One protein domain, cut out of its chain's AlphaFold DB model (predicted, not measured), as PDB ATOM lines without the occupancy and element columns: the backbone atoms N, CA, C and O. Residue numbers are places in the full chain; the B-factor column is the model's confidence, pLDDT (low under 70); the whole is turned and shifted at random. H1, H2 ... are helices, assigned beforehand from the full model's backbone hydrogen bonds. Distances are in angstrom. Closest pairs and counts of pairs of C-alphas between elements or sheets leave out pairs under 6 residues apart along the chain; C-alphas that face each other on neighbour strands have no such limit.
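AT A GLANCE: This is residues 48 to 96 of the 96 residues of the protein "Hypothetical protein" of Rotaria sp. Silwood2 (UniProt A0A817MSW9). Two helices, H2 and H3, meet at about a right angle, with Pro 65 at the beginning of H2 near Val 87 of H3, and a short helix, H1, lies off to one side, touching neither. The link after H2, residues 76 to 83, folds back from the far end of H2 to the beginning of H3. The printed part has 49 residues, with three named helices in the order H1, H2, H3 and no named strand; the class is all helix. The whole is only just compact, close to loose, with a radius of gyration of the C-alphas of 11.4 A, and its outline is flat, spanning 31 by 27 by 12 A.

HOW THE PARTS SIT: H1, residues 48 to 54, is apart from H2, residues 65 to 75. H1 is also apart from H3, residues 84 to 94. H2 and H3 touch, with 7 pairs of C-alphas within 8 A; their closest C-alphas, those of Pro 65 and Val 87, are 6.0 A apart. Their lines are about perpendicular, at 90 degrees, and their centres are 12.0 A apart. In H1, H2 and H3, every O i to N i+4 pair is within hydrogen-bond range.

IN THESE COORDINATES: H1 begins at C-alpha 48, (181.793, 267.960, -104.287), and is 10.1 A long from first to last C-alpha. H2 begins at C-alpha 65, (178.579, 257.288, -120.391), and is 15.3 A long. H3 is 15.5 A long and ends at C-alpha 94, (189.776, 258.779, -116.974).

THE WHOLE: The two C-alphas farthest apart, those of Arg 50 and Ser 83, are 31.5 A apart. The printed part has no cut, and it ends at Arg 96, the chain's last residue. The links H1 to H2, of 10 residues, and H2 to H3, of 8 residues, are short. The mean pLDDT of the printed part is 85.0, and no printed residue is under 70.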
ATOM      1  N   PHE A  48     180.910 268.805-103.493       80.62
ATOM      2  CA  PHE A  48     181.793 267.960-104.287       80.62
ATOM      3  C   PHE A  48     182.606 267.010-103.399       80.62
ATOM      4  O   PHE A  48     182.492 265.798-103.556       80.62
ATOM      5  N   ILE A  49     183.379 267.540-102.444       80.94
ATOM      6  CA  ILE A  49     184.225 266.726-101.557       80.94
ATOM      7  C   ILE A  49     183.380 265.779-100.699       80.94
ATOM      8  O   ILE A  49     183.743 264.613-100.542       80.94
ATOM      9  N   ARG A  50     182.226 266.239-100.200       85.81
ATOM     10  CA  ARG A  50     181.305 265.404 -99.416       85.81
ATOM     11  C   ARG A  50     180.834 264.188-100.211       85.81
ATOM     12  O   ARG A  50     180.923 263.074 -99.707       85.81
ATOM     13  N   LYS A  51     180.402 264.401-101.459       86.94
ATOM     14  CA  LYS A  51     179.947 263.332-102.362       86.94
ATOM     15  C   LYS A  51     181.061 262.359-102.727       86.94
ATOM     16  O   LYS A  51     180.854 261.153-102.704       86.94
ATOM     17  N   VAL A  52     182.264 262.871-102.991       85.06
ATOM     18  CA  VAL A  52     183.440 262.022-103.243       85.06
ATOM     19  C   VAL A  52     183.716 261.103-102.053       85.06
ATOM     20  O   VAL A  52     183.968 259.918-102.240       85.06
ATOM     21  N   LYS A  53     183.637 261.623-100.824       85.06
ATOM     22  CA  LYS A  53     183.876 260.831 -99.610       85.06
ATOM     23  C   LYS A  53     182.779 259.810 -99.316       85.06
ATOM     24  O   LYS A  53     183.095 258.757 -98.773       85.06
ATOM     25  N   SER A  54     181.518 260.111 -99.629       90.88
ATOM     26  CA  SER A  54     180.407 259.168 -99.443       90.88
ATOM     27  C   SER A  54     180.307 258.115-100.550       90.88
ATOM     28  O   SER A  54     179.584 257.138-100.376       90.88
ATOM     29  N   GLY A  55     181.030 258.287-101.663       86.50
ATOM     30  CA  GLY A  55     180.856 257.468-102.866       86.50
ATOM     31  C   GLY A  55     179.593 257.829-103.654       86.50
ATOM     32  O   GLY A  55     179.161 257.062-104.512       86.50
ATOM     33  N   ASP A  56     178.987 258.985-103.367       89.56
ATOM     34  CA  ASP A  56     177.827 259.472-104.100       89.56
ATOM     35  C   ASP A  56     178.234 260.048-105.456       89.56
ATOM     36  O   ASP A  56     179.276 260.694-105.617       89.56
ATOM     37  N   TYR A  57     177.331 259.921-106.426       84.19
ATOM     38  CA  TYR A  57     177.527 260.513-107.739       84.19
ATOM     39  C   TYR A  57     177.725 262.035-107.664       84.19
ATOM     40  O   TYR A  57     176.899 262.795-107.133       84.19
ATOM     41  N   THR A  58     178.799 262.494-108.301       84.25
ATOM     42  CA  THR A  58     179.070 263.904-108.547       84.25
ATOM     43  C   THR A  58     179.226 264.148-110.039       84.25
ATOM     44  O   THR A  58     179.962 263.443-110.725       84.25
ATOM     45  N   ALA A  59     178.556 265.186-110.546       83.19
ATOM     46  CA  ALA A  59     178.579 265.515-111.968       83.19
ATOM     47  C   ALA A  59     179.992 265.828-112.478       83.19
ATOM     48  O   ALA A  59     180.226 265.745-113.668       83.19
ATOM     49  N   LEU A  60     180.947 266.144-111.601       83.81
ATOM     50  CA  LEU A  60     182.343 266.376-111.979       83.81
ATOM     51  C   LEU A  60     183.159 265.077-112.119       83.81
ATOM     52  O   LEU A  60     184.269 265.095-112.654       83.81
ATOM     53  N   LEU A  61     182.632 263.947-111.635       87.25
ATOM     54  CA  LEU A  61     183.282 262.641-111.684       87.25
ATOM     55  C   LEU A  61     182.363 261.562-112.280       87.25
ATOM     56  O   LEU A  61     181.910 260.687-111.551       87.25
ATOM     57  N   PRO A  62     182.073 261.606-113.590       89.38
ATOM     58  CA  PRO A  62     181.270 260.572-114.227       89.38
ATOM     59  C   PRO A  62     182.008 259.230-114.311       89.38
ATOM     60  O   PRO A  62     183.179 259.175-114.689       89.38
ATOM     61  N   GLU A  63     181.287 258.155-114.010       90.00
ATOM     62  CA  GLU A  63     181.731 256.756-114.076       90.00
ATOM     63  C   GLU A  63     181.017 255.967-115.177       90.00
ATOM     64  O   GLU A  63     181.502 254.921-115.605       90.00
ATOM     65  N   THR A  64     179.895 256.487-115.686       91.00
ATOM     66  CA  THR A  64     179.183 255.911-116.834       91.00
ATOM     67  C   THR A  64     179.054 256.907-117.994       91.00
ATOM     68  O   THR A  64     179.100 258.126-117.780       91.00
ATOM     69  N   PRO A  65     178.852 256.429-119.237       89.69
ATOM     70  CA  PRO A  65     178.579 257.288-120.391       89.69
ATOM     71  C   PRO A  65     177.390 258.234-120.189       89.69
ATOM     72  O   PRO A  65     177.428 259.384-120.627       89.69
ATOM     73  N   GLU A  66     176.344 257.778-119.505       89.62
ATOM     74  CA  GLU A  66     175.152 258.567-119.188       89.62
ATOM     75  C   GLU A  66     175.495 259.696-118.219       89.62
ATOM     76  O   GLU A  66     175.096 260.839-118.436       89.62
ATOM     77  N   GLN A  67     176.296 259.403-117.195       90.94
ATOM     78  CA  GLN A  67     176.780 260.406-116.254       90.94
ATOM     79  C   GLN A  67     177.709 261.426-116.919       90.94
ATOM     80  O   GLN A  67     177.679 262.600-116.554       90.94
ATOM     81  N   LEU A  68     178.532 261.011-117.891       89.44
ATOM     82  CA  LEU A  68     179.377 261.944-118.642       89.44
ATOM     83  C   LEU A  68     178.528 262.856-119.534       89.44
ATOM     84  O   LEU A  68     178.799 264.051-119.617       89.44
ATOM     85  N   ARG A  69     177.474 262.325-120.160       87.12
ATOM     86  CA  ARG A  69     176.508 263.139-120.912       87.12
ATOM     87  C   ARG A  69     175.799 264.145-120.005       87.12
ATOM     88  O   ARG A  69     175.760 265.319-120.350       87.12
ATOM     89  N   ASP A  70     175.335 263.714-118.832       87.06
ATOM     90  CA  ASP A  70     174.728 264.601-117.829       87.06
ATOM     91  C   ASP A  70     175.706 265.689-117.351       87.06
ATOM     92  O   ASP A  70     175.333 266.857-117.243       87.06
ATOM     93  N   MET A  71     176.983 265.348-117.140       87.94
ATOM     94  CA  MET A  71     178.037 266.326-116.845       87.94
ATOM     95  C   MET A  71     178.148 267.378-117.952       87.94
ATOM     96  O   MET A  71     178.142 268.576-117.669       87.94
ATOM     97  N   ILE A  72     178.261 266.942-119.209       85.94
ATOM     98  CA  ILE A  72     178.388 267.839-120.363       85.94
ATOM     99  C   ILE A  72     177.166 268.753-120.449       85.94
ATOM    100  O   ILE A  72     177.329 269.966-120.563       85.94
ATOM    101  N   ASP A  73     175.960 268.206-120.333       85.62
ATOM    102  CA  ASP A  73     174.715 268.973-120.396       85.62
ATOM    103  C   ASP A  73     174.605 270.010-119.265       85.62
ATOM    104  O   ASP A  73     174.107 271.111-119.488       85.62
ATOM    105  N   LYS A  74     175.106 269.704-118.060       82.38
ATOM    106  CA  LYS A  74     175.117 270.642-116.922       82.38
ATOM    107  C   LYS A  74     176.188 271.724-117.023       82.38
ATOM    108  O   LYS A  74     176.003 272.811-116.479       82.38
ATOM    109  N   LEU A  75     177.311 271.429-117.675       79.88
ATOM    110  CA  LEU A  75     178.462 272.333-117.778       79.88
ATOM    111  C   LEU A  75     178.511 273.108-119.101       79.88
ATOM    112  O   LEU A  75     179.410 273.926-119.300       79.88
ATOM    113  N   THR A  76     177.559 272.882-120.010       79.75
ATOM    114  CA  THR A  76     177.493 273.570-121.302       79.75
ATOM    115  C   THR A  76     176.172 274.312-121.474       79.75
ATOM    116  O   THR A  76     175.092 273.798-121.216       79.75
ATOM    117  N   VAL A  77     176.244 275.559-121.948       78.50
ATOM    118  CA  VAL A  77     175.048 276.377-122.235       78.50
ATOM    119  C   VAL A  77     174.330 275.894-123.502       78.50
ATOM    120  O   VAL A  77     173.127 276.083-123.662       78.50
ATOM    121  N   ARG A  78     175.064 275.262-124.426       81.81
ATOM    122  CA  ARG A  78     174.514 274.648-125.639       81.81
ATOM    123  C   ARG A  78     174.741 273.151-125.587       81.81
ATOM    124  O   ARG A  78     175.879 272.728-125.419       81.81
ATOM    125  N   ARG A  79     173.681 272.377-125.835       74.31
ATOM    126  CA  ARG A  79     173.777 270.919-125.942       74.31
ATOM    127  C   ARG A  79     174.746 270.542-127.054       74.31
ATOM    128  O   ARG A  79     174.491 270.809-128.230       74.31
ATOM    129  N   VAL A  80     175.851 269.919-126.669       76.00
ATOM    130  CA  VAL A  80     176.829 269.357-127.596       76.00
ATOM    131  C   VAL A  80     176.435 267.910-127.872       76.00
ATOM    132  O   VAL A  80     176.433 267.081-126.967       76.00
ATOM    133  N   ASN A  81     176.114 267.584-129.126       80.12
ATOM    134  CA  ASN A  81     175.889 266.193-129.516       80.12
ATOM    135  C   ASN A  81     177.242 265.498-129.737       80.12
ATOM    136  O   ASN A  81     177.802 265.546-130.831       80.12
ATOM    137  N   MET A  82     177.786 264.891-128.681       80.75
ATOM    138  CA  MET A  82     178.979 264.048-128.773       80.75
ATOM    139  C   MET A  82     178.608 262.605-129.126       80.75
ATOM    140  O   MET A  82     177.706 262.008-128.531       80.75
ATOM    141  N   SER A  83     179.334 262.023-130.087       86.19
ATOM    142  CA  SER A  83     179.137 260.622-130.466       86.19
ATOM    143  C   SER A  83     179.537 259.683-129.322       86.19
ATOM    144  O   SER A  83     180.411 259.999-128.511       86.19
ATOM    145  N   GLY A  84     178.919 258.498-129.271       84.19
ATOM    146  CA  GLY A  84     179.210 257.497-128.236       84.19
ATOM    147  C   GLY A  84     180.681 257.072-128.193       84.19
ATOM    148  O   GLY A  84     181.196 256.811-127.116       84.19
ATOM    149  N   VAL A  85     181.380 257.091-129.334       88.44
ATOM    150  CA  VAL A  85     182.814 256.766-129.416       88.44
ATOM    151  C   VAL A  85     183.654 257.751-128.603       88.44
ATOM    152  O   VAL A  85     184.517 257.329-127.841       88.44
ATOM    153  N   PHE A  86     183.374 259.055-128.712       85.75
ATOM    154  CA  PHE A  86     184.097 260.065-127.938       85.75
ATOM    155  C   PHE A  86     183.750 259.988-126.453       85.75
ATOM    156  O   PHE A  86     184.656 260.003-125.627       85.75
ATOM    157  N   VAL A  87     182.464 259.856-126.115       86.25
ATOM    158  CA  VAL A  87     182.013 259.734-124.717       86.25
ATOM    159  C   VAL A  87     182.693 258.539-124.040       86.25
ATOM    160  O   VAL A  87     183.310 258.702-122.991       86.25
ATOM    161  N   ASN A  88     182.657 257.364-124.670       88.25
ATOM    162  CA  ASN A  88     183.264 256.155-124.115       88.25
ATOM    163  C   ASN A  88     184.791 256.280-124.017       88.25
ATOM    164  O   ASN A  88     185.357 255.960-122.977       88.25
ATOM    165  N   GLY A  89     185.448 256.823-125.048       88.00
ATOM    166  CA  GLY A  89     186.897 257.038-125.030       88.00
ATOM    167  C   GLY A  89     187.356 257.989-123.916       88.00
ATOM    168  O   GLY A  89     188.363 257.727-123.263       88.00
ATOM    169  N   PHE A  90     186.605 259.063-123.646       84.62
ATOM    170  CA  PHE A  90     186.904 259.976-122.537       84.62
ATOM    171  C   PHE A  90     186.772 259.300-121.168       84.62
ATOM    172  O   PHE A  90     187.613 259.530-120.298       84.62
ATOM    173  N   LEU A  91     185.748 258.462-120.973       87.31
ATOM    174  CA  LEU A  91     185.605 257.681-119.741       87.31
ATOM    175  C   LEU A  91     186.744 256.679-119.560       87.31
ATOM    176  O   LEU A  91     187.321 256.614-118.479       87.31
ATOM    177  N   GLU A  92     187.097 255.929-120.603       88.56
ATOM    178  CA  GLU A  92     188.178 254.942-120.526       88.56
ATOM    179  C   GLU A  92     189.522 255.574-120.156       88.56
ATOM    180  O   GLU A  92     190.268 254.998-119.372       88.56
ATOM    181  N   LEU A  93     189.838 256.757-120.693       85.81
ATOM    182  CA  LEU A  93     191.068 257.474-120.348       85.81
ATOM    183  C   LEU A  93     191.093 257.938-118.891       85.81
ATOM    184  O   LEU A  93     192.155 257.996-118.288       85.81
ATOM    185  N   ARG A  94     189.930 258.290-118.344       80.25
ATOM    186  CA  ARG A  94     189.776 258.779-116.974       80.25
ATOM    187  C   ARG A  94     189.838 257.653-115.937       80.25
ATOM    188  O   ARG A  94     190.310 257.889-114.834       80.25
ATOM    189  N   LEU A  95     189.287 256.481-116.259       82.31
ATOM    190  CA  LEU A  95     189.190 255.333-115.345       82.31
ATOM    191  C   LEU A  95     190.467 254.473-115.292       82.31
ATOM    192  O   LEU A  95     190.503 253.496-114.546       82.31
ATOM    193  N   ARG A  96     191.485 254.805-116.091       77.00
ATOM    194  CA  ARG A  96     192.824 254.197-116.050       77.00
ATOM    195  C   ARG A  96     193.715 254.906-115.040       77.00
ATOM    196  O   ARG A  96     194.514 254.186-114.404       77.00
TER     197      ARG A  96